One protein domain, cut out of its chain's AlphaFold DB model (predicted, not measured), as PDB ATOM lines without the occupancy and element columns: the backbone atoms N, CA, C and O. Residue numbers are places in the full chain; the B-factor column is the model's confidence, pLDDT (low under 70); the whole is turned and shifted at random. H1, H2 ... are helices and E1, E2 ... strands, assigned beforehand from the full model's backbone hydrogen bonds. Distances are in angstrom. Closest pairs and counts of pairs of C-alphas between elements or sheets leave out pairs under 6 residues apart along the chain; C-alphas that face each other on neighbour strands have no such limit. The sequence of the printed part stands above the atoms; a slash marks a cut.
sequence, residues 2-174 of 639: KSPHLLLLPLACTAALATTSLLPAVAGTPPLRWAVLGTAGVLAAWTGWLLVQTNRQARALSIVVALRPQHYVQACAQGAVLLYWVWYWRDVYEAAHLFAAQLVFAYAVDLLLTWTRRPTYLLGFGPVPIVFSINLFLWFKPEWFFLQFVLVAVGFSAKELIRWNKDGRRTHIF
ATOM      1  N   LYS A   2     300.046 704.776 382.368       53.81
ATOM      2  CA  LYS A   2     300.013 706.238 382.141       53.81
ATOM      3  C   LYS A   2     298.570 706.687 381.821       53.81
ATOM      4  O   LYS A   2     297.873 705.962 381.111       53.81
ATOM      5  N   SER A   3     298.147 707.865 382.301       60.78
ATOM      6  CA  SER A   3     296.790 708.436 382.127       60.78
ATOM      7  C   SER A   3     296.147 708.284 380.735       60.78
ATOM      8  O   SER A   3     294.971 707.919 380.701       60.78
ATOM      9  N   PRO A   4     296.847 708.485 379.592       66.50
ATOM     10  CA  PRO A   4     296.216 708.374 378.271       66.50
ATOM     11  C   PRO A   4     295.675 706.974 377.949       66.50
ATOM     12  O   PRO A   4     294.657 706.860 377.274       66.50
ATOM     13  N   HIS A   5     296.279 705.900 378.471       80.81
ATOM     14  CA  HIS A   5     295.804 704.538 378.195       80.81
ATOM     15  C   HIS A   5     294.530 704.178 378.967       80.81
ATOM     16  O   HIS A   5     293.775 703.320 378.528       80.81
ATOM     17  N   LEU A   6     294.266 704.824 380.109       86.56
ATOM     18  CA  LEU A   6     293.058 704.550 380.896       86.56
ATOM     19  C   LEU A   6     291.802 705.153 380.257       86.56
ATOM     20  O   LEU A   6     290.711 704.613 380.429       86.56
ATOM     21  N   LEU A   7     291.955 706.214 379.462       88.00
ATOM     22  CA  LEU A   7     290.861 706.814 378.695       88.00
ATOM     23  C   LEU A   7     290.422 705.954 377.497       88.00
ATOM     24  O   LEU A   7     289.351 706.191 376.943       88.00
ATOM     25  N   LEU A   8     291.169 704.896 377.156       90.56
ATOM     26  CA  LEU A   8     290.705 703.878 376.208       90.56
ATOM     27  C   LEU A   8     289.493 703.107 376.737       90.56
ATOM     28  O   LEU A   8     288.705 702.614 375.941       90.56
ATOM     29  N   LEU A   9     289.307 703.017 378.057       92.69
ATOM     30  CA  LEU A   9     288.180 702.295 378.647       92.69
ATOM     31  C   LEU A   9     286.821 702.969 378.355       92.69
ATOM     32  O   LEU A   9     285.957 702.302 377.790       92.69
ATOM     33  N   PRO A  10     286.600 704.267 378.660       94.19
ATOM     34  CA  PRO A  10     285.364 704.942 378.262       94.19
ATOM     35  C   PRO A  10     285.200 705.026 376.737       94.19
ATOM     36  O   PRO A  10     284.068 704.938 376.263       94.19
ATOM     37  N   LEU A  11     286.287 705.102 375.953       95.06
ATOM     38  CA  LEU A  11     286.210 704.977 374.488       95.06
ATOM     39  C   LEU A  11     285.730 703.588 374.051       95.06
ATOM     40  O   LEU A  11     284.871 703.500 373.180       95.06
ATOM     41  N   ALA A  12     286.220 702.515 374.672       96.31
ATOM     42  CA  ALA A  12     285.781 701.152 374.388       96.31
ATOM     43  C   ALA A  12     284.301 700.958 374.742       96.31
ATOM     44  O   ALA A  12     283.558 700.398 373.942       96.31
ATOM     45  N   CYS A  13     283.840 701.484 375.884       96.31
ATOM     46  CA  CYS A  13     282.412 701.497 376.213       96.31
ATOM     47  C   CYS A  13     281.604 702.311 375.189       96.31
ATOM     48  O   CYS A  13     280.535 701.885 374.768       96.31
ATOM     49  N   THR A  14     282.118 703.461 374.747       97.31
ATOM     50  CA  THR A  14     281.461 704.302 373.733       97.31
ATOM     51  C   THR A  14     281.345 703.581 372.390       97.31
ATOM     52  O   THR A  14     280.275 703.580 371.785       97.31
ATOM     53  N   ALA A  15     282.414 702.918 371.947       97.31
ATOM     54  CA  ALA A  15     282.420 702.115 370.732       97.31
ATOM     55  C   ALA A  15     281.460 700.922 370.849       97.31
ATOM     56  O   ALA A  15     280.654 700.710 369.951       97.31
ATOM     57  N   ALA A  16     281.482 700.201 371.974       97.31
ATOM     58  CA  ALA A  16     280.560 699.098 372.238       97.31
ATOM     59  C   ALA A  16     279.093 699.552 372.273       97.31
ATOM     60  O   ALA A  16     278.219 698.839 371.797       97.31
ATOM     61  N   LEU A  17     278.802 700.750 372.793       97.50
ATOM     62  CA  LEU A  17     277.466 701.333 372.704       97.50
ATOM     63  C   LEU A  17     277.111 701.646 371.246       97.50
ATOM     64  O   LEU A  17     276.038 701.266 370.786       97.50
ATOM     65  N   ALA A  18     278.012 702.283 370.496       97.31
ATOM     66  CA  ALA A  18     277.783 702.617 369.093       97.31
ATOM     67  C   ALA A  18     277.548 701.370 368.223       97.31
ATOM     68  O   ALA A  18     276.678 701.403 367.353       97.31
ATOM     69  N   THR A  19     278.237 700.251 368.471       96.75
ATOM     70  CA  THR A  19     278.021 699.006 367.715       96.75
ATOM     71  C   THR A  19     276.648 698.390 367.962       96.75
ATOM     72  O   THR A  19     276.120 697.746 367.058       96.75
ATOM     73  N   THR A  20     275.999 698.651 369.107       95.31
ATOM     74  CA  THR A  20     274.600 698.220 369.309       95.31
ATOM     75  C   THR A  20     273.634 698.849 368.301       95.31
ATOM     76  O   THR A  20     272.593 698.263 368.019       95.31
ATOM     77  N   SER A  21     274.000 699.978 367.675       95.38
ATOM     78  CA  SER A  21     273.208 700.600 366.603       95.38
ATOM     79  C   SER A  21     273.108 699.760 365.324       95.38
ATOM     80  O   SER A  21     272.260 700.044 364.478       95.38
ATOM     81  N   LEU A  22     273.961 698.739 365.188       95.56
ATOM     82  CA  LEU A  22     273.980 697.807 364.062       95.56
ATOM     83  C   LEU A  22     273.063 696.598 364.281       95.56
ATOM     84  O   LEU A  22     272.821 695.845 363.341       95.56
ATOM     85  N   LEU A  23     272.553 696.390 365.501       94.56
ATOM     86  CA  LEU A  23     271.613 695.306 365.775       94.56
ATOM     87  C   LEU A  23     270.322 695.525 364.973       94.56
ATOM     88  O   LEU A  23     269.816 696.648 364.988       94.56
ATOM     89  N   PRO A  24     269.733 694.493 364.337       93.31
ATOM     90  CA  PRO A  24     268.546 694.658 363.492       93.31
ATOM     91  C   PRO A  24     267.386 695.398 364.176       93.31
ATOM     92  O   PRO A  24     266.797 696.295 363.578       93.31
ATOM     93  N   ALA A  25     267.120 695.093 365.452       89.50
ATOM     94  CA  ALA A  25     266.074 695.746 366.246       89.50
ATOM     95  C   ALA A  25     266.308 697.261 366.435       89.50
ATOM     96  O   ALA A  25     265.365 698.054 366.415       89.50
ATOM     97  N   VAL A  26     267.572 697.676 366.571       93.75
ATOM     98  CA  VAL A  26     267.962 699.083 366.732       93.75
ATOM     99  C   VAL A  26     268.037 699.782 365.377       93.75
ATOM    100  O   VAL A  26     267.494 700.871 365.212       93.75
ATOM    101  N   ALA A  27     268.677 699.151 364.393       93.81
ATOM    102  CA  ALA A  27     268.860 699.693 363.053       93.81
ATOM    103  C   ALA A  27     267.525 699.925 362.327       93.81
ATOM    104  O   ALA A  27     267.400 700.909 361.597       93.81
ATOM    105  N   GLY A  28     266.537 699.053 362.562       93.75
ATOM    106  CA  GLY A  28     265.183 699.159 362.019       93.75
ATOM    107  C   GLY A  28     264.313 700.245 362.662       93.75
ATOM    108  O   GLY A  28     263.252 700.549 362.126       93.75
ATOM    109  N   THR A  29     264.755 700.861 363.764       94.88
ATOM    110  CA  THR A  29     263.997 701.887 364.497       94.88
ATOM    111  C   THR A  29     264.773 703.213 364.501       94.88
ATOM    112  O   THR A  29     265.621 703.425 365.373       94.88
ATOM    113  N   PRO A  30     264.518 704.146 363.558       96.06
ATOM    114  CA  PRO A  30     265.361 705.333 363.384       96.06
ATOM    115  C   PRO A  30     265.547 706.197 364.643       96.06
ATOM    116  O   PRO A  30     266.695 706.542 364.935       96.06
ATOM    117  N   PRO A  31     264.502 706.517 365.440       96.81
ATOM    118  CA  PRO A  31     264.689 707.307 366.659       96.81
ATOM    119  C   PRO A  31     265.592 706.612 367.689       96.81
ATOM    120  O   PRO A  31     266.468 707.249 368.272       96.81
ATOM    121  N   LEU A  32     265.441 705.295 367.861       96.75
ATOM    122  CA  LEU A  32     266.271 704.491 368.761       96.75
ATOM    123  C   LEU A  32     267.735 704.478 368.299       96.75
ATOM    124  O   LEU A  32     268.649 704.667 369.104       96.75
ATOM    125  N   ARG A  33     267.969 704.314 366.992       97.19
ATOM    126  CA  ARG A  33     269.314 704.360 366.409       97.19
ATOM    127  C   ARG A  33     269.993 705.705 366.668       97.19
ATOM    128  O   ARG A  33     271.152 705.730 367.086       97.19
ATOM    129  N   TRP A  34     269.277 706.812 366.466       97.00
ATOM    130  CA  TRP A  34     269.789 708.154 366.751       97.00
ATOM    131  C   TRP A  34     270.012 708.396 368.242       97.00
ATOM    132  O   TRP A  34     271.004 709.025 368.599       97.00
ATOM    133  N   ALA A  35     269.165 707.851 369.116       97.19
ATOM    134  CA  ALA A  35     269.382 707.904 370.558       97.19
ATOM    135  C   ALA A  35     270.708 707.232 370.952       97.19
ATOM    136  O   ALA A  35     271.491 707.813 371.704       97.19
ATOM    137  N   VAL A  36     270.996 706.044 370.409       97.81
ATOM    138  CA  VAL A  36     272.252 705.315 370.655       97.81
ATOM    139  C   VAL A  36     273.457 706.080 370.103       97.81
ATOM    140  O   VAL A  36     274.412 706.334 370.839       97.81
ATOM    141  N   LEU A  37     273.416 706.484 368.829       97.94
ATOM    142  CA  LEU A  37     274.534 707.173 368.173       97.94
ATOM    143  C   LEU A  37     274.795 708.562 368.764       97.94
ATOM    144  O   LEU A  37     275.946 708.915 369.006       97.94
ATOM    145  N   GLY A  38     273.743 709.333 369.046       97.50
ATOM    146  CA  GLY A  38     273.849 710.639 369.693       97.50
ATOM    147  C   GLY A  38     274.452 710.527 371.091       97.50
ATOM    148  O   GLY A  38     275.377 711.264 371.428       97.50
ATOM    149  N   THR A  39     274.012 709.538 371.876       97.75
ATOM    150  CA  THR A  39     274.582 709.258 373.201       97.75
ATOM    151  C   THR A  39     276.056 708.859 373.106       97.75
ATOM    152  O   THR A  39     276.882 709.376 373.859       97.75
ATOM    153  N   ALA A  40     276.419 707.997 372.152       98.06
ATOM    154  CA  ALA A  40     277.815 707.647 371.904       98.06
ATOM    155  C   ALA A  40     278.652 708.875 371.494       98.06
ATOM    156  O   ALA A  40     279.759 709.056 371.996       98.06
ATOM    157  N   GLY A  41     278.109 709.769 370.661       98.06
ATOM    158  CA  GLY A  41     278.748 711.036 370.298       98.06
ATOM    159  C   GLY A  41     279.023 711.932 371.509       98.06
ATOM    160  O   GLY A  41     280.132 712.445 371.658       98.06
ATOM    161  N   VAL A  42     278.058 712.056 372.427       98.00
ATOM    162  CA  VAL A  42     278.228 712.802 373.687       98.00
ATOM    163  C   VAL A  42     279.316 712.178 374.565       98.00
ATOM    164  O   VAL A  42     280.172 712.896 375.085       98.00
ATOM    165  N   LEU A  43     279.338 710.849 374.711       98.12
ATOM    166  CA  LEU A  43     280.376 710.152 375.482       98.12
ATOM    167  C   LEU A  43     281.770 710.309 374.855       98.12
ATOM    168  O   LEU A  43     282.748 710.513 375.580       98.12
ATOM    169  N   ALA A  44     281.871 710.267 373.524       97.94
ATOM    170  CA  ALA A  44     283.121 710.494 372.805       97.94
ATOM    171  C   ALA A  44     283.635 711.924 373.030       97.94
ATOM    172  O   ALA A  44     284.801 712.114 373.382       97.94
ATOM    173  N   ALA A  45     282.750 712.919 372.913       98.00
ATOM    174  CA  ALA A  45     283.072 714.319 373.171       98.00
ATOM    175  C   ALA A  45     283.523 714.546 374.624       98.00
ATOM    176  O   ALA A  45     284.545 715.195 374.860       98.00
ATOM    177  N   TRP A  46     282.827 713.957 375.605       97.81
ATOM    178  CA  TRP A  46     283.217 714.036 377.016       97.81
ATOM    179  C   TRP A  46     284.569 713.352 377.264       97.81
ATOM    180  O   TRP A  46     285.428 713.900 377.958       97.81
ATOM    181  N   THR A  47     284.821 712.202 376.639       96.31
ATOM    182  CA  THR A  47     286.117 711.521 376.749       96.31
ATOM    183  C   THR A  47     287.255 712.364 376.164       96.31
ATOM    184  O   THR A  47     288.300 712.506 376.801       96.31
ATOM    185  N   GLY A  48     287.041 712.988 374.999       95.31
ATOM    186  CA  GLY A  48     287.998 713.910 374.381       95.31
ATOM    187  C   GLY A  48     288.268 715.144 375.246       95.31
ATOM    188  O   GLY A  48     289.421 715.516 375.461       95.31
ATOM    189  N   TRP A  49     287.223 715.731 375.832       95.56
ATOM    190  CA  TRP A  49     287.369 716.824 376.792       95.56
ATOM    191  C   TRP A  49     288.189 716.402 378.021       95.56
ATOM    192  O   TRP A  49     289.106 717.119 378.427       95.56
ATOM    193  N   LEU A  50     287.918 715.223 378.588       93.62
ATOM    194  CA  LEU A  50     288.633 714.715 379.758       93.62
ATOM    195  C   LEU A  50     290.111 714.437 379.438       93.62
ATOM    196  O   LEU A  50     290.980 714.737 380.257       93.62
ATOM    197  N   LEU A  51     290.418 713.945 378.234       92.31
ATOM    198  CA  LEU A  51     291.792 713.798 377.748       92.31
ATOM    199  C   LEU A  51     292.531 715.142 377.757       92.31
ATOM    200  O   LEU A  51     293.610 715.248 378.340       92.31
ATOM    201  N   VAL A  52     291.925 716.189 377.190       92.19
ATOM    202  CA  VAL A  52     292.509 717.540 377.185       92.19
ATOM    203  C   VAL A  52     292.736 718.047 378.613       92.19
ATOM    204  O   VAL A  52     293.808 718.570 378.913       92.19
ATOM    205  N   GLN A  53     291.769 717.860 379.517       90.88
ATOM    206  CA  GLN A  53     291.887 718.304 380.911       90.88
ATOM    207  C   GLN A  53     292.974 717.552 381.686       90.88
ATOM    208  O   GLN A  53     293.763 718.172 382.397       90.88
ATOM    209  N   THR A  54     293.045 716.228 381.541       89.12
ATOM    210  CA  THR A  54     294.058 715.414 382.233       89.12
ATOM    211  C   THR A  54     295.474 715.757 381.785       89.12
ATOM    212  O   THR A  54     296.359 715.849 382.636       89.12
ATOM    213  N   ASN A  55     295.671 716.036 380.492       87.12
ATOM    214  CA  ASN A  55     296.952 716.494 379.958       87.12
ATOM    215  C   ASN A  55     297.309 717.900 380.462       87.12
ATOM    216  O   ASN A  55     298.431 718.112 380.909       87.12
ATOM    217  N   ARG A  56     296.354 718.843 380.460       88.00
ATOM    218  CA  ARG A  56     296.572 720.214 380.966       88.00
ATOM    219  C   ARG A  56     296.928 720.255 382.451       88.00
ATOM    220  O   ARG A  56     297.756 721.059 382.853       88.00
ATOM    221  N   GLN A  57     296.293 719.412 383.264       85.62
ATOM    222  CA  GLN A  57     296.463 719.401 384.723       85.62
ATOM    223  C   GLN A  57     297.534 718.409 385.207       85.62
ATOM    224  O   GLN A  57     297.665 718.218 386.413       85.62
ATOM    225  N   ALA A  58     298.244 717.729 384.295       82.00
ATOM    226  CA  ALA A  58     299.169 716.630 384.606       82.00
ATOM    227  C   ALA A  58     298.564 715.586 385.574       82.00
ATOM    228  O   ALA A  58     299.230 715.038 386.454       82.00
ATOM    229  N   ARG A  59     297.259 715.322 385.437       83.19
ATOM    230  CA  ARG A  59     296.495 714.533 386.405       83.19
ATOM    231  C   ARG A  59     296.636 713.040 386.122       83.19
ATOM    232  O   ARG A  59     296.236 712.545 385.065       83.19
ATOM    233  N   ALA A  60     297.154 712.303 387.101       85.75
ATOM    234  CA  ALA A  60     297.228 710.847 387.053       85.75
ATOM    235  C   ALA A  60     295.846 710.226 387.314       85.75
ATOM    236  O   ALA A  60     295.284 710.393 388.398       85.75
ATOM    237  N   LEU A  61     295.292 709.513 386.331       90.88
ATOM    238  CA  LEU A  61     294.091 708.698 386.531       90.88
ATOM    239  C   LEU A  61     294.475 707.319 387.077       90.88
ATOM    240  O   LEU A  61     295.515 706.767 386.720       90.88
ATOM    241  N   SER A  62     293.627 706.743 387.926       92.25
ATOM    242  CA  SER A  62     293.805 705.385 388.444       92.25
ATOM    243  C   SER A  62     292.489 704.612 388.517       92.25
ATOM    244  O   SER A  62     291.405 705.190 388.636       92.25
ATOM    245  N   ILE A  63     292.601 703.285 388.432       93.38
ATOM    246  CA  ILE A  63     291.504 702.333 388.611       93.38
ATOM    247  C   ILE A  63     291.862 701.428 389.781       93.38
ATOM    248  O   ILE A  63     292.970 700.900 389.842       93.38
ATOM    249  N   VAL A  64     290.908 701.229 390.682       93.62
ATOM    250  CA  VAL A  64     290.993 700.241 391.756       93.62
ATOM    251  C   VAL A  64     289.804 699.305 391.619       93.62
ATOM    252  O   VAL A  64     288.661 699.754 391.551       93.62
ATOM    253  N   VAL A  65     290.063 698.001 391.569       92.75
ATOM    254  CA  VAL A  65     288.996 696.998 391.543       92.75
ATOM    255  C   VAL A  65     288.399 696.883 392.945       92.75
ATOM    256  O   VAL A  65     289.114 696.652 393.916       92.75
ATOM    257  N   ALA A  66     287.086 697.071 393.059       90.25
ATOM    258  CA  ALA A  66     286.359 697.052 394.324       90.25
ATOM    259  C   ALA A  66     285.065 696.236 394.194       90.25
ATOM    260  O   ALA A  66     283.989 696.760 393.888       90.25
ATOM    261  N   LEU A  67     285.168 694.935 394.471       91.19
ATOM    262  CA  LEU A  67     284.027 694.022 394.510       91.19
ATOM    263  C   LEU A  67     283.328 694.132 395.867       91.19
ATOM    264  O   LEU A  67     283.831 693.678 396.891       91.19
ATOM    265  N   ARG A  68     282.173 694.797 395.876       89.31
ATOM    266  CA  ARG A  68     281.400 695.069 397.089       89.31
ATOM    267  C   ARG A  68     280.170 694.157 397.167       89.31
ATOM    268  O   ARG A  68     279.377 694.199 396.221       89.31
ATOM    269  N   PRO A  69     279.958 693.419 398.277       89.62
ATOM    270  CA  PRO A  69     278.791 692.553 398.478       89.62
ATOM    271  C   PRO A  69     277.455 693.213 398.167       89.62
ATOM    272  O   PRO A  69     276.646 692.653 397.433       89.62
ATOM    273  N   GLN A  70     277.263 694.451 398.618       87.06
ATOM    274  CA  GLN A  70     276.038 695.213 398.376       87.06
ATOM    275  C   GLN A  70     275.718 695.456 396.900       87.06
ATOM    276  O   GLN A  70     274.565 695.711 396.581       87.06
ATOM    277  N   HIS A  71     276.701 695.382 395.999       91.25
ATOM    278  CA  HIS A  71     276.456 695.576 394.575       91.25
ATOM    279  C   HIS A  71     276.130 694.255 393.876       91.25
ATOM    280  O   HIS A  71     275.130 694.181 393.169       91.25
ATOM    281  N   TYR A  72     276.942 693.210 394.071       92.62
ATOM    282  CA  TYR A  72     276.742 691.957 393.337       92.62
ATOM    283  C   TYR A  72     275.582 691.124 393.894       92.62
ATOM    284  O   TYR A  72     274.855 690.538 393.107       92.62
ATOM    285  N   VAL A  73     275.327 691.123 395.212       94.06
ATOM    286  CA  VAL A  73     274.161 690.414 395.779       94.06
ATOM    287  C   VAL A  73     272.860 691.048 395.282       94.06
ATOM    288  O   VAL A  73     271.943 690.336 394.884       94.06
ATOM    289  N   GLN A  74     272.801 692.384 395.237       93.19
ATOM    290  CA  GLN A  74     271.661 693.107 394.664       93.19
ATOM    291  C   GLN A  74     271.511 692.844 393.161       93.19
ATOM    292  O   GLN A  74     270.407 692.574 392.700       93.19
ATOM    293  N   ALA A  75     272.613 692.861 392.402       94.69
ATOM    294  CA  ALA A  75     272.591 692.542 390.977       94.69
ATOM    295  C   ALA A  75     272.079 691.118 390.711       94.69
ATOM    296  O   ALA A  75     271.264 690.927 389.815       94.69
ATOM    297  N   CYS A  76     272.504 690.134 391.509       96.31
ATOM    298  CA  CYS A  76     272.015 688.760 391.416       96.31
ATOM    299  C   CYS A  76     270.526 688.660 391.763       96.31
ATOM    300  O   CYS A  76     269.786 688.025 391.022       96.31
ATOM    301  N   ALA A  77     270.072 689.301 392.846       95.81
ATOM    302  CA  ALA A  77     268.665 689.269 393.242       95.81
ATOM    303  C   ALA A  77     267.760 689.902 392.173       95.81
ATOM    304  O   ALA A  77     266.795 689.288 391.735       95.81
ATOM    305  N   GLN A  78     268.099 691.101 391.694       95.56
ATOM    306  CA  GLN A  78     267.329 691.784 390.651       95.56
ATOM    307  C   GLN A  78     267.417 691.062 389.300       95.56
ATOM    308  O   GLN A  78     266.416 690.958 388.596       95.56
ATOM    309  N   GLY A  79     268.586 690.518 388.955       95.69
ATOM    310  CA  GLY A  79     268.768 689.689 387.765       95.69
ATOM    311  C   GLY A  79     267.923 688.415 387.811       95.69
ATOM    312  O   GLY A  79     267.309 688.064 386.811       95.69
ATOM    313  N   ALA A  80     267.811 687.769 388.975       96.69
ATOM    314  CA  ALA A  80     266.937 686.616 389.164       96.69
ATOM    315  C   ALA A  80     265.455 686.978 388.978       96.69
ATOM    316  O   ALA A  80     264.733 686.217 388.341       96.69
ATOM    317  N   VAL A  81     265.012 688.152 389.451       95.25
ATOM    318  CA  VAL A  81     263.649 688.646 389.174       95.25
ATOM    319  C   VAL A  81     263.436 688.850 387.674       95.25
ATOM    320  O   VAL A  81     262.434 688.383 387.145       95.25
ATOM    321  N   LEU A  82     264.375 689.497 386.974       93.62
ATOM    322  CA  LEU A  82     264.275 689.708 385.524       93.62
ATOM    323  C   LEU A  82     264.218 688.380 384.754       93.62
ATOM    324  O   LEU A  82     263.369 688.222 383.886       93.62
ATOM    325  N   LEU A  83     265.076 687.414 385.097       93.75
ATOM    326  CA  LEU A  83     265.089 686.087 384.471       93.75
ATOM    327  C   LEU A  83     263.799 685.310 384.728       93.75
ATOM    328  O   LEU A  83     263.273 684.679 383.817       93.75
ATOM    329  N   TYR A  84     263.278 685.375 385.953       93.69
ATOM    330  CA  TYR A  84     261.993 684.774 386.284       93.69
ATOM    331  C   TYR A  84     260.866 685.399 385.456       93.69
ATOM    332  O   TYR A  84     260.023 684.697 384.904       93.69
ATOM    333  N   TRP A  85     260.888 686.723 385.309       90.81
ATOM    334  CA  TRP A  85     259.858 687.462 384.596       90.81
ATOM    335  C   TRP A  85     259.855 687.211 383.084       90.81
ATOM    336  O   TRP A  85     258.783 687.139 382.486       90.81
ATOM    337  N   VAL A  86     261.030 686.996 382.482       91.00
ATOM    338  CA  VAL A  86     261.186 686.629 381.060       91.00
ATOM    339  C   VAL A  86     260.342 685.412 380.680       91.00
ATOM    340  O   VAL A  86     259.813 685.367 379.571       91.00
ATOM    341  N   TRP A  87     260.174 684.447 381.589       88.62
ATOM    342  CA  TRP A  87     259.370 683.249 381.331       88.62
ATOM    343  C   TRP A  87     257.890 683.560 381.071       88.62
ATOM    344  O   TRP A  87     257.225 682.853 380.321       88.62
ATOM    345  N   TYR A  88     257.380 684.633 381.677       87.88
ATOM    346  CA  TYR A  88     255.973 685.019 381.601       87.88
ATOM    347  C   TYR A  88     255.723 686.176 380.636       87.88
ATOM    348  O   TYR A  88     254.606 686.339 380.149       87.88
ATOM    349  N   TRP A  89     256.743 686.989 380.355       88.88
ATOM    350  CA  TRP A  89     256.590 688.172 379.523       88.88
ATOM    351  C   TRP A  89     257.756 688.344 378.545       88.88
ATOM    352  O   TRP A  89     258.859 688.771 378.896       88.88
ATOM    353  N   ARG A  90     257.482 688.018 377.276       87.75
ATOM    354  CA  ARG A  90     258.466 687.988 376.185       87.75
ATOM    355  C   ARG A  90     259.099 689.350 375.887       87.75
ATOM    356  O   ARG A  90     260.264 689.387 375.504       87.75
ATOM    357  N   ASP A  91     258.397 690.455 376.130       88.50
ATOM    358  CA  ASP A  91     258.938 691.804 375.910       88.50
ATOM    359  C   ASP A  91     260.208 692.068 376.744       88.50
ATOM    360  O   ASP A  91     261.106 692.785 376.305       88.50
ATOM    361  N   VAL A  92     260.347 691.435 377.920       86.56
ATOM    362  CA  VAL A  92     261.574 691.523 378.736       86.56
ATOM    363  C   VAL A  92     262.763 690.887 378.013       86.56
ATOM    364  O   VAL A  92     263.871 691.426 378.040       86.56
ATOM    365  N   TYR A  93     262.539 689.749 377.350       88.06
ATOM    366  CA  TYR A  93     263.559 689.074 376.547       88.06
ATOM    367  C   TYR A  93     263.943 689.915 375.332       88.06
ATOM    368  O   TYR A  93     265.125 690.116 375.058       88.06
ATOM    369  N   GLU A  94     262.950 690.465 374.634       89.38
ATOM    370  CA  GLU A  94     263.183 691.306 373.461       89.38
ATOM    371  C   GLU A  94     263.937 692.591 373.833       89.38
ATOM    372  O   GLU A  94     264.812 693.023 373.086       89.38
ATOM    373  N   ALA A  95     263.724 693.132 375.037       91.62
ATOM    374  CA  ALA A  95     264.455 694.281 375.566       91.62
ATOM    375  C   ALA A  95     265.869 693.966 376.107       91.62
ATOM    376  O   ALA A  95     266.612 694.895 376.432       91.62
ATOM    377  N   ALA A  96     266.302 692.701 376.179       92.12
ATOM    378  CA  ALA A  96     267.577 692.331 376.812       92.12
ATOM    379  C   ALA A  96     268.799 693.036 376.189       92.12
ATOM    380  O   ALA A  96     269.711 693.473 376.898       92.12
ATOM    381  N   HIS A  97     268.802 693.219 374.866       92.62
ATOM    382  CA  HIS A  97     269.857 693.954 374.163       92.62
ATOM    383  C   HIS A  97     269.895 695.445 374.547       92.62
ATOM    384  O   HIS A  97     270.971 696.041 374.640       92.62
ATOM    385  N   LEU A  98     268.739 696.040 374.851       95.12
ATOM    386  CA  LEU A  98     268.629 697.411 375.343       95.12
ATOM    387  C   LEU A  98     269.119 697.530 376.789       95.12
ATOM    388  O   LEU A  98     269.742 698.531 377.145       95.12
ATOM    389  N   PHE A  99     268.906 696.510 377.622       94.94
ATOM    390  CA  PHE A  99     269.482 696.466 378.971       94.94
ATOM    391  C   PHE A  99     271.010 696.360 378.919       94.94
ATOM    392  O   PHE A  99     271.701 697.046 379.672       94.94
ATOM    393  N   ALA A 100     271.552 695.572 377.984       95.50
ATOM    394  CA  ALA A 100     272.991 695.506 377.744       95.50
ATOM    395  C   ALA A 100     273.559 696.864 377.290       95.50
ATOM    396  O   ALA A 100     274.564 697.320 377.838       95.50
ATOM    397  N   ALA A 101     272.885 697.561 376.367       96.75
ATOM    398  CA  ALA A 101     273.271 698.911 375.948       96.75
ATOM    399  C   ALA A 101     273.266 699.908 377.125       96.75
ATOM    400  O   ALA A 101     274.215 700.676 377.296       96.75
ATOM    401  N   GLN A 102     272.246 699.852 377.991       97.75
ATOM    402  CA  GLN A 102     272.184 700.657 379.215       97.75
ATOM    403  C   GLN A 102     273.336 700.353 380.179       97.75
ATOM    404  O   GLN A 102     273.879 701.280 380.774       97.75
ATOM    405  N   LEU A 103     273.737 699.087 380.336       97.56
ATOM    406  CA  LEU A 103     274.878 698.713 381.177       97.56
ATOM    407  C   LEU A 103     276.187 699.298 380.640       97.56
ATOM    408  O   LEU A 103     276.938 699.907 381.401       97.56
ATOM    409  N   VAL A 104     276.444 699.158 379.337       97.50
ATOM    410  CA  VAL A 104     277.636 699.732 378.692       97.50
ATOM    411  C   VAL A 104     277.668 701.251 378.874       97.50
ATOM    412  O   VAL A 104     278.687 701.809 379.289       97.50
ATOM    413  N   PHE A 105     276.533 701.912 378.643       98.12
ATOM    414  CA  PHE A 105     276.369 703.343 378.886       98.12
ATOM    415  C   PHE A 105     276.623 703.719 380.353       98.12
ATOM    416  O   PHE A 105     277.365 704.657 380.635       98.12
ATOM    417  N   ALA A 106     276.056 702.969 381.300       97.56
ATOM    418  CA  ALA A 106     276.194 703.218 382.729       97.56
ATOM    419  C   ALA A 106     277.657 703.139 383.192       97.56
ATOM    420  O   ALA A 106     278.102 703.998 383.953       97.56
ATOM    421  N   TYR A 107     278.426 702.162 382.700       97.19
ATOM    422  CA  TYR A 107     279.865 702.086 382.962       97.19
ATOM    423  C   TYR A 107     280.623 703.280 382.369       97.19
ATOM    424  O   TYR A 107     281.472 703.850 383.056       97.19
ATOM    425  N   ALA A 108     280.302 703.695 381.137       97.12
ATOM    426  CA  ALA A 108     280.926 704.862 380.510       97.12
ATOM    427  C   ALA A 108     280.671 706.147 381.314       97.12
ATOM    428  O   ALA A 108     281.608 706.894 381.606       97.12
ATOM    429  N   VAL A 109     279.423 706.383 381.725       97.19
ATOM    430  CA  VAL A 109     279.048 707.556 382.524       97.19
ATOM    431  C   VAL A 109     279.681 707.516 383.914       97.19
ATOM    432  O   VAL A 109     280.230 708.530 384.335       97.19
ATOM    433  N   ASP A 110     279.666 706.380 384.624       95.62
ATOM    434  CA  ASP A 110     280.268 706.277 385.966       95.62
ATOM    435  C   ASP A 110     281.780 706.559 385.926       95.62
ATOM    436  O   ASP A 110     282.299 707.285 386.782       95.62
ATOM    437  N   LEU A 111     282.474 706.055 384.895       95.38
ATOM    438  CA  LEU A 111     283.887 706.335 384.616       95.38
ATOM    439  C   LEU A 111     284.134 707.829 384.385       95.38
ATOM    440  O   LEU A 111     284.918 708.448 385.112       95.38
ATOM    441  N   LEU A 112     283.458 708.412 383.391       96.00
ATOM    442  CA  LEU A 112     283.673 709.798 382.971       96.00
ATOM    443  C   LEU A 112     283.304 710.789 384.074       96.00
ATOM    444  O   LEU A 112     284.080 711.697 384.386       96.00
ATOM    445  N   LEU A 113     282.159 710.584 384.725       95.56
ATOM    446  CA  LEU A 113     281.691 711.426 385.820       95.56
ATOM    447  C   LEU A 113     282.624 711.341 387.034       95.56
ATOM    448  O   LEU A 113     282.955 712.366 387.637       95.56
ATOM    449  N   THR A 114     283.095 710.135 387.371       93.56
ATOM    450  CA  THR A 114     284.060 709.952 388.458       93.56
ATOM    451  C   THR A 114     285.379 710.648 388.146       93.56
ATOM    452  O   THR A 114     285.837 711.437 388.972       93.56
ATOM    453  N   TRP A 115     285.982 710.410 386.980       94.12
ATOM    454  CA  TRP A 115     287.297 710.972 386.648       94.12
ATOM    455  C   TRP A 115     287.298 712.478 386.434       94.12
ATOM    456  O   TRP A 115     288.274 713.141 386.793       94.12
ATOM    457  N   THR A 116     286.172 713.034 385.984       93.88
ATOM    458  CA  THR A 116     285.947 714.483 385.965       93.88
ATOM    459  C   THR A 116     286.144 715.095 387.360       93.88
ATOM    460  O   THR A 116     286.646 716.209 387.495       93.88
ATOM    461  N   ARG A 117     285.817 714.357 388.431       91.81
ATOM    462  CA  ARG A 117     285.821 714.874 389.810       91.81
ATOM    463  C   ARG A 117     286.995 714.398 390.651       91.81
ATOM    464  O   ARG A 117     287.638 715.211 391.302       91.81
ATOM    465  N   ARG A 118     287.346 713.113 390.612       89.94
ATOM    466  CA  ARG A 118     288.433 712.506 391.410       89.94
ATOM    467  C   ARG A 118     289.349 711.620 390.552       89.94
ATOM    468  O   ARG A 118     288.889 711.081 389.556       89.94
ATOM    469  N   PRO A 119     290.649 711.500 390.868       89.44
ATOM    470  CA  PRO A 119     291.598 710.778 390.012       89.44
ATOM    471  C   PRO A 119     291.368 709.261 390.006       89.44
ATOM    472  O   PRO A 119     291.723 708.586 389.045       89.44
ATOM    473  N   THR A 120     290.740 708.725 391.055       91.69
ATOM    474  CA  THR A 120     290.555 707.283 391.239       91.69
ATOM    475  C   THR A 120     289.124 706.853 390.944       91.69
ATOM    476  O   THR A 120     288.174 707.344 391.562       91.69
ATOM    477  N   TYR A 121     288.985 705.890 390.034       92.56
ATOM    478  CA  TYR A 121     287.743 705.184 389.748       92.56
ATOM    479  C   TYR A 121     287.727 703.811 390.424       92.56
ATOM    480  O   TYR A 121     288.735 703.105 390.444       92.56
ATOM    481  N   LEU A 122     286.574 703.436 390.982       91.56
ATOM    482  CA  LEU A 122     286.370 702.139 391.621       91.56
ATOM    483  C   LEU A 122     285.614 701.216 390.662       91.56
ATOM    484  O   LEU A 122     284.392 701.303 390.559       91.56
ATOM    485  N   LEU A 123     286.334 700.330 389.976       93.38
ATOM    486  CA  LEU A 123     285.737 699.376 389.047       93.38
ATOM    487  C   LEU A 123     285.102 698.213 389.820       93.38
ATOM    488  O   LEU A 123     285.765 697.536 390.604       93.38
ATOM    489  N   GLY A 124     283.816 697.958 389.588       93.31
ATOM    490  CA  GLY A 124     283.094 696.842 390.197       93.31
ATOM    491  C   GLY A 124     281.654 696.745 389.697       93.31
ATOM    492  O   GLY A 124     281.300 697.328 388.677       93.31
ATOM    493  N   PHE A 125     280.802 696.049 390.451       92.94
ATOM    494  CA  PHE A 125     279.389 695.817 390.105       92.94
ATOM    495  C   PHE A 125     278.458 697.011 390.360       92.94
ATOM    496  O   PHE A 125     277.253 696.864 390.236       92.94
ATOM    497  N   GLY A 126     278.973 698.183 390.747       91.25
ATOM    498  CA  GLY A 126     278.149 699.331 391.153       91.25
ATOM    499  C   GLY A 126     277.082 699.763 390.131       91.25
ATOM    500  O   GLY A 126     275.967 700.060 390.556       91.25
ATOM    501  N   PRO A 127     277.384 699.791 388.819       95.56
ATOM    502  CA  PRO A 127     276.400 700.146 387.799       95.56
ATOM    503  C   PRO A 127     275.255 699.147 387.595       95.56
ATOM    504  O   PRO A 127     274.130 699.558 387.319       95.56
ATOM    505  N   VAL A 128     275.519 697.849 387.760       96.19
ATOM    506  CA  VAL A 128     274.576 696.771 387.420       96.19
ATOM    507  C   VAL A 128     273.244 696.855 388.183       96.19
ATOM    508  O   VAL A 128     272.208 696.929 387.523       96.19
ATOM    509  N   PRO A 129     273.210 696.917 389.532       94.19
ATOM    510  CA  PRO A 129     271.949 696.984 390.265       94.19
ATOM    511  C   PRO A 129     271.206 698.310 390.051       94.19
ATOM    512  O   PRO A 129     269.998 698.370 390.235       94.19
ATOM    513  N   ILE A 130     271.884 699.388 389.636       95.06
ATOM    514  CA  ILE A 130     271.199 700.643 389.284       95.06
ATOM    515  C   ILE A 130     270.395 700.436 387.998       95.06
ATOM    516  O   ILE A 130     269.209 700.755 387.961       95.06
ATOM    517  N   VAL A 131     271.025 699.867 386.963       97.12
ATOM    518  CA  VAL A 131     270.368 699.601 385.675       97.12
ATOM    519  C   VAL A 131     269.261 698.562 385.832       97.12
ATOM    520  O   VAL A 131     268.148 698.796 385.370       97.12
ATOM    521  N   PHE A 132     269.510 697.445 386.518       96.56
ATOM    522  CA  PHE A 132     268.476 696.428 386.739       96.56
ATOM    523  C   PHE A 132     267.305 696.973 387.556       96.56
ATOM    524  O   PHE A 132     266.156 696.777 387.170       96.56
ATOM    525  N   SER A 133     267.576 697.734 388.620       95.31
ATOM    526  CA  SER A 133     266.527 698.392 389.398       95.31
ATOM    527  C   SER A 133     265.699 699.359 388.556       95.31
ATOM    528  O   SER A 133     264.480 699.312 388.655       95.31
ATOM    529  N   ILE A 134     266.318 700.206 387.724       96.00
ATOM    530  CA  ILE A 134     265.574 701.110 386.835       96.00
ATOM    531  C   ILE A 134     264.623 700.305 385.947       96.00
ATOM    532  O   ILE A 134     263.426 700.578 385.940       96.00
ATOM    533  N   ASN A 135     265.133 699.269 385.276       95.19
ATOM    534  CA  ASN A 135     264.339 698.486 384.334       95.19
ATOM    535  C   ASN A 135     263.230 697.672 385.031       95.19
ATOM    536  O   ASN A 135     262.146 697.533 384.488       95.19
ATOM    537  N   LEU A 136     263.401 697.232 386.277       93.88
ATOM    538  CA  LEU A 136     262.311 696.588 387.025       93.88
ATOM    539  C   LEU A 136     261.096 697.502 387.289       93.88
ATOM    540  O   LEU A 136     260.012 697.002 387.587       93.88
ATOM    541  N   PHE A 137     261.258 698.826 387.207       93.81
ATOM    542  CA  PHE A 137     260.199 699.787 387.533       93.81
ATOM    543  C   PHE A 137     259.748 700.651 386.356       93.81
ATOM    544  O   PHE A 137     258.585 701.061 386.330       93.81
ATOM    545  N   LEU A 138     260.648 700.972 385.426       94.69
ATOM    546  CA  LEU A 138     260.378 701.877 384.319       94.69
ATOM    547  C   LEU A 138     261.386 701.682 383.181       94.69
ATOM    548  O   LEU A 138     262.595 701.832 383.376       94.69
ATOM    549  N   TRP A 139     260.874 701.488 381.965       94.25
ATOM    550  CA  TRP A 139     261.647 701.746 380.755       94.25
ATOM    551  C   TRP A 139     260.814 702.427 379.665       94.25
ATOM    552  O   TRP A 139     259.596 702.237 379.565       94.25
ATOM    553  N   PHE A 140     261.482 703.257 378.865       96.62
ATOM    554  CA  PHE A 140     260.882 703.997 377.750       96.62
ATOM    555  C   PHE A 140     260.698 703.109 376.515       96.62
ATOM    556  O   PHE A 140     261.456 702.161 376.299       96.62
ATOM    557  N   LYS A 141     259.685 703.413 375.694       95.25
ATOM    558  CA  LYS A 141     259.497 702.771 374.385       95.25
ATOM    559  C   LYS A 141     260.647 703.130 373.424       95.25
ATOM    560  O   LYS A 141     261.282 704.171 373.624       95.25
ATOM    561  N   PRO A 142     260.930 702.302 372.398       94.31
ATOM    562  CA  PRO A 142     262.048 702.506 371.471       94.31
ATOM    563  C   PRO A 142     262.151 703.921 370.885       94.31
ATOM    564  O   PRO A 142     263.248 704.465 370.766       94.31
ATOM    565  N   GLU A 143     261.022 704.559 370.585       94.69
ATOM    566  CA  GLU A 143     260.960 705.895 369.982       94.69
ATOM    567  C   GLU A 143     261.467 706.994 370.927       94.69
ATOM    568  O   GLU A 143     261.981 708.020 370.485       94.69
ATOM    569  N   TRP A 144     261.362 706.755 372.235       96.69
ATOM    570  CA  TRP A 144     261.695 707.691 373.312       96.69
ATOM    571  C   TRP A 144     262.911 707.241 374.122       96.69
ATOM    572  O   TRP A 144     263.200 707.779 375.191       96.69
ATOM    573  N   PHE A 145     263.654 706.254 373.624       96.44
ATOM    574  CA  PHE A 145     264.686 705.570 374.394       96.44
ATOM    575  C   PHE A 145     265.879 706.463 374.773       96.44
ATOM    576  O   PHE A 145     266.621 706.142 375.697       96.44
ATOM    577  N   PHE A 146     266.050 707.635 374.149       96.75
ATOM    578  CA  PHE A 146     267.027 708.626 374.618       96.75
ATOM    579  C   PHE A 146     266.765 709.048 376.078       96.75
ATOM    580  O   PHE A 146     267.711 709.250 376.840       96.75
ATOM    581  N   LEU A 147     265.494 709.098 376.502       97.81
ATOM    582  CA  LEU A 147     265.109 709.379 377.887       97.81
ATOM    583  C   LEU A 147     265.545 708.266 378.845       97.81
ATOM    584  O   LEU A 147     265.795 708.545 380.016       97.81
ATOM    585  N   GLN A 148     265.721 707.032 378.361       97.81
ATOM    586  CA  GLN A 148     266.289 705.944 379.158       97.81
ATOM    587  C   GLN A 148     267.741 706.250 379.545       97.81
ATOM    588  O   GLN A 148     268.122 706.098 380.707       97.81
ATOM    589  N   PHE A 149     268.552 706.734 378.597       98.06
ATOM    590  CA  PHE A 149     269.928 707.150 378.880       98.06
ATOM    591  C   PHE A 149     269.969 708.362 379.815       98.06
ATOM    592  O   PHE A 149     270.776 708.389 380.744       98.06
ATOM    593  N   VAL A 150     269.058 709.327 379.641       98.00
ATOM    594  CA  VAL A 150     268.916 710.466 380.564       98.00
ATOM    595  C   VAL A 150     268.570 709.991 381.978       98.00
ATOM    596  O   VAL A 150     269.232 710.397 382.929       98.00
ATOM    597  N   LEU A 151     267.596 709.091 382.131       98.00
ATOM    598  CA  LEU A 151     267.196 708.516 383.419       98.00
ATOM    599  C   LEU A 151     268.378 707.839 384.129       98.00
ATOM    600  O   LEU A 151     268.649 708.122 385.300       98.00
ATOM    601  N   VAL A 152     269.126 706.995 383.411       97.69
ATOM    602  CA  VAL A 152     270.334 706.358 383.948       97.69
ATOM    603  C   VAL A 152     271.360 707.424 384.356       97.69
ATOM    604  O   VAL A 152     271.844 707.404 385.489       97.69
ATOM    605  N   ALA A 153     271.646 708.405 383.494       97.25
ATOM    606  CA  ALA A 153     272.604 709.476 383.775       97.25
ATOM    607  C   ALA A 153     272.216 710.330 384.994       97.25
ATOM    608  O   ALA A 153     273.091 710.683 385.790       97.25
ATOM    609  N   VAL A 154     270.927 710.626 385.187       96.56
ATOM    610  CA  VAL A 154     270.407 711.337 386.368       96.56
ATOM    611  C   VAL A 154     270.678 710.536 387.640       96.56
ATOM    612  O   VAL A 154     271.158 711.107 388.621       96.56
ATOM    613  N   GLY A 155     270.460 709.216 387.626       94.75
ATOM    614  CA  GLY A 155     270.766 708.347 388.765       94.75
ATOM    615  C   GLY A 155     272.248 708.392 389.167       94.75
ATOM    616  O   GLY A 155     272.578 708.614 390.337       94.75
ATOM    617  N   PHE A 156     273.164 708.268 388.199       95.19
ATOM    618  CA  PHE A 156     274.610 708.386 388.458       95.19
ATOM    619  C   PHE A 156     275.025 709.796 388.890       95.19
ATOM    620  O   PHE A 156     275.849 709.951 389.796       95.19
ATOM    621  N   SER A 157     274.420 710.823 388.297       94.88
ATOM    622  CA  SER A 157     274.661 712.219 388.664       94.88
ATOM    623  C   SER A 157     274.250 712.485 390.109       94.88
ATOM    624  O   SER A 157     275.044 713.026 390.874       94.88
ATOM    625  N   ALA A 158     273.076 712.022 390.539       92.12
ATOM    626  CA  ALA A 158     272.631 712.147 391.925       92.12
ATOM    627  C   ALA A 158     273.601 711.457 392.903       92.12
ATOM    628  O   ALA A 158     274.020 712.059 393.893       92.12
ATOM    629  N   LYS A 159     274.043 710.233 392.583       90.94
ATOM    630  CA  LYS A 159     275.022 709.462 393.376       90.94
ATOM    631  C   LYS A 159     276.362 710.186 393.562       90.94
ATOM    632  O   LYS A 159     277.024 710.041 394.601       90.94
ATOM    633  N   GLU A 160     276.829 710.913 392.550       90.75
ATOM    634  CA  GLU A 160     278.137 711.571 392.593       90.75
ATOM    635  C   GLU A 160     278.071 713.019 393.100       90.75
ATOM    636  O   GLU A 160     278.960 713.443 393.847       90.75
ATOM    637  N   LEU A 161     277.026 713.761 392.732       91.06
ATOM    638  CA  LEU A 161     276.882 715.190 393.008       91.06
ATOM    639  C   LEU A 161     276.192 715.466 394.349       91.06
ATOM    640  O   LEU A 161     276.595 716.390 395.056       91.06
ATOM    641  N   ILE A 162     275.208 714.650 394.738       92.19
ATOM    642  CA  ILE A 162     274.378 714.893 395.925       92.19
ATOM    643  C   ILE A 162     274.880 714.032 397.084       92.19
ATOM    644  O   ILE A 162     274.543 712.854 397.243       92.19
ATOM    645  N   ARG A 163     275.750 714.632 397.899       91.56
ATOM    646  CA  ARG A 163     276.458 713.954 398.988       91.56
ATOM    647  C   ARG A 163     276.454 714.763 400.270       91.56
ATOM    648  O   ARG A 163     276.594 715.979 400.233       91.56
ATOM    649  N   TRP A 164     276.440 714.063 401.394       92.81
ATOM    650  CA  TRP A 164     276.598 714.632 402.732       92.81
ATOM    651  C   TRP A 164     277.750 713.976 403.494       92.81
ATOM    652  O   TRP A 164     278.329 712.976 403.054       92.81
ATOM    653  N   ASN A 165     278.088 714.542 404.649       89.00
ATOM    654  CA  ASN A 165     278.969 713.892 405.609       89.00
ATOM    655  C   ASN A 165     278.125 713.041 406.569       89.00
ATOM    656  O   ASN A 165     277.255 713.576 407.255       89.00
ATOM    657  N   LYS A 166     278.364 711.726 406.595       83.62
ATOM    658  CA  LYS A 166     277.736 710.768 407.516       83.62
ATOM    659  C   LYS A 166     278.858 710.017 408.232       83.62
ATOM    660  O   LYS A 166     279.630 709.311 407.584       83.62
ATOM    661  N   ASP A 167     278.962 710.205 409.546       78.75
ATOM    662  CA  ASP A 167     279.997 709.609 410.408       78.75
ATOM    663  C   ASP A 167     281.435 709.833 409.898       78.75
ATOM    664  O   ASP A 167     282.231 708.902 409.779       78.75
ATOM    665  N   GLY A 168     281.755 711.073 409.513       80.88
ATOM    666  CA  GLY A 168     283.087 711.452 409.030       80.88
ATOM    667  C   GLY A 168     283.408 710.998 407.601       80.88
ATOM    668  O   GLY A 168     284.502 711.265 407.110       80.88
ATOM    669  N   ARG A 169     282.477 710.329 406.903       84.12
ATOM    670  CA  ARG A 169     282.649 709.882 405.515       84.12
ATOM    671  C   ARG A 169     281.684 710.597 404.579       84.12
ATOM    672  O   ARG A 169     280.477 710.671 404.820       84.12
ATOM    673  N   ARG A 170     282.208 711.061 403.441       85.69
ATOM    674  CA  ARG A 170     281.392 711.648 402.372       85.69
ATOM    675  C   ARG A 170     280.639 710.541 401.631       85.69
ATOM    676  O   ARG A 170     281.249 709.729 400.937       85.69
ATOM    677  N   THR A 171     279.320 710.508 401.782       87.00
ATOM    678  CA  THR A 171     278.433 709.473 401.222       87.00
ATOM    679  C   THR A 171     277.303 710.113 400.427       87.00
ATOM    680  O   THR A 171     276.979 711.283 400.635       87.00
ATOM    681  N   HIS A 172     276.745 709.378 399.469       90.88
ATOM    682  CA  HIS A 172     275.579 709.842 398.727       90.88
ATOM    683  C   HIS A 172     274.325 709.756 399.593       90.88
ATOM    684  O   HIS A 172     274.245 708.915 400.488       90.88
ATOM    685  N   ILE A 173     273.391 710.673 399.354       91.94
ATOM    686  CA  ILE A 173     272.143 710.739 400.119       91.94
ATOM    687  C   ILE A 173     271.159 709.704 399.582       91.94
ATOM    688  O   ILE A 173     270.611 708.912 400.344       91.94
ATOM    689  N   PHE A 174     270.965 709.702 398.266       93.12
ATOM    690  CA  PHE A 174     269.875 708.984 397.627       93.12
ATOM    691  C   PHE A 174     270.253 707.612 397.109       93.12
ATOM    692  O   PHE A 174     271.338 707.444 396.550       93.12
TER     693      PHE A 174
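AT A GLANCE: This is residues 2 to 174 of the 639 residues of an uncharacterized protein of Acidobacteria bacterium (UniProt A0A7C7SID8). A bundle of helices is built round the long H7, which runs through the middle: H2 and H4, side by side and running opposite ways, pack on one side of it, H9 packs on another, and H8 packs slantwise on the far side from H2 and H4, with H5 on H8. A ribbon of two parallel strands, E1 and E2, lies near one end of H7, and the antiparallel hairpin E3 and E4 follows the end of H9. The printed part has 173 residues with nine named helices and four named strands, in the order H1 H2 H3 H4 E1 H5 H6 H7 E2 H8 H9 E3 E4, and is mostly helix. It is compact, with a radius of gyration of the C-alphas of 16.8 A and spans of 50 by 38 by 23 A.

HOW THE PARTS SIT: H1 (residues 3 to 6) is close to but not clearly touching H4 (30 to 56), C-alphas 4 and 51 being closest at 7.0 A. H2 (8 to 22) touches H4 at a shallow tilt of 13 degrees, opposite ways, closest at C-alphas 14 and 40, 5.3 A. H3 (24 to 27) and H4 only just touch, only at the corner, with 3 pairs of C-alphas within 8 A, closest at 26 and 33, 5.5 A. E1 (62 to 65) is the parallel neighbour of E2 (120 to 123), with N 64 and O 121 at 2.9 A. H5 (69 to 86) touches H6 (90 to 94) only at the corner, with residues 82 to 86, closest at C-alphas 86 and 92, 5.4 A. H7 (96 to 117) touches H2 at 27 degrees, a shallow tilt, closest at C-alphas 10 and 108, 5.0 A. E1, H5 H6 H7 and E2 form a strand-helix-strand unit, two parallel neighbour strands with helices between them along the chain. H8 (127 to 137) touches H5 at a steep tilt of 38 degrees, closest at C-alphas 75 and 129, 4.5 A. H9 (146 to 161) touches H7 at a tilt of 36 degrees, only just steep, closest at C-alphas 110 and 156, 6.5 A; H2, H4, H7 and H9 form a bundle. E3 (163 to 166) and E4 (169 to 172) form a hairpin, with N 164 and O 171 at 2.9 A. Every O i to N i+4 pair is within hydrogen-bond range in H4, H6 and H9, against 9 of 11 in H2, 13 of 14 in H5, 17 of 18 in H7 and 6 of 7 in H8; H1 and H3 are too short for one.

IN THESE COORDINATES: H1 begins at C-alpha 3 (296.790, 708.436, 382.127). H4 measures 38.8 A, H7 31.8 A and H5 25.5 A. E4 ends at C-alpha 172 (275.579, 709.842, 398.727).

THE WHOLE: C-alphas 56 and 88 are farthest apart, 53.7 A. The printed part has no cut and no long link. Only residues 2 to 4 have pLDDT under 70.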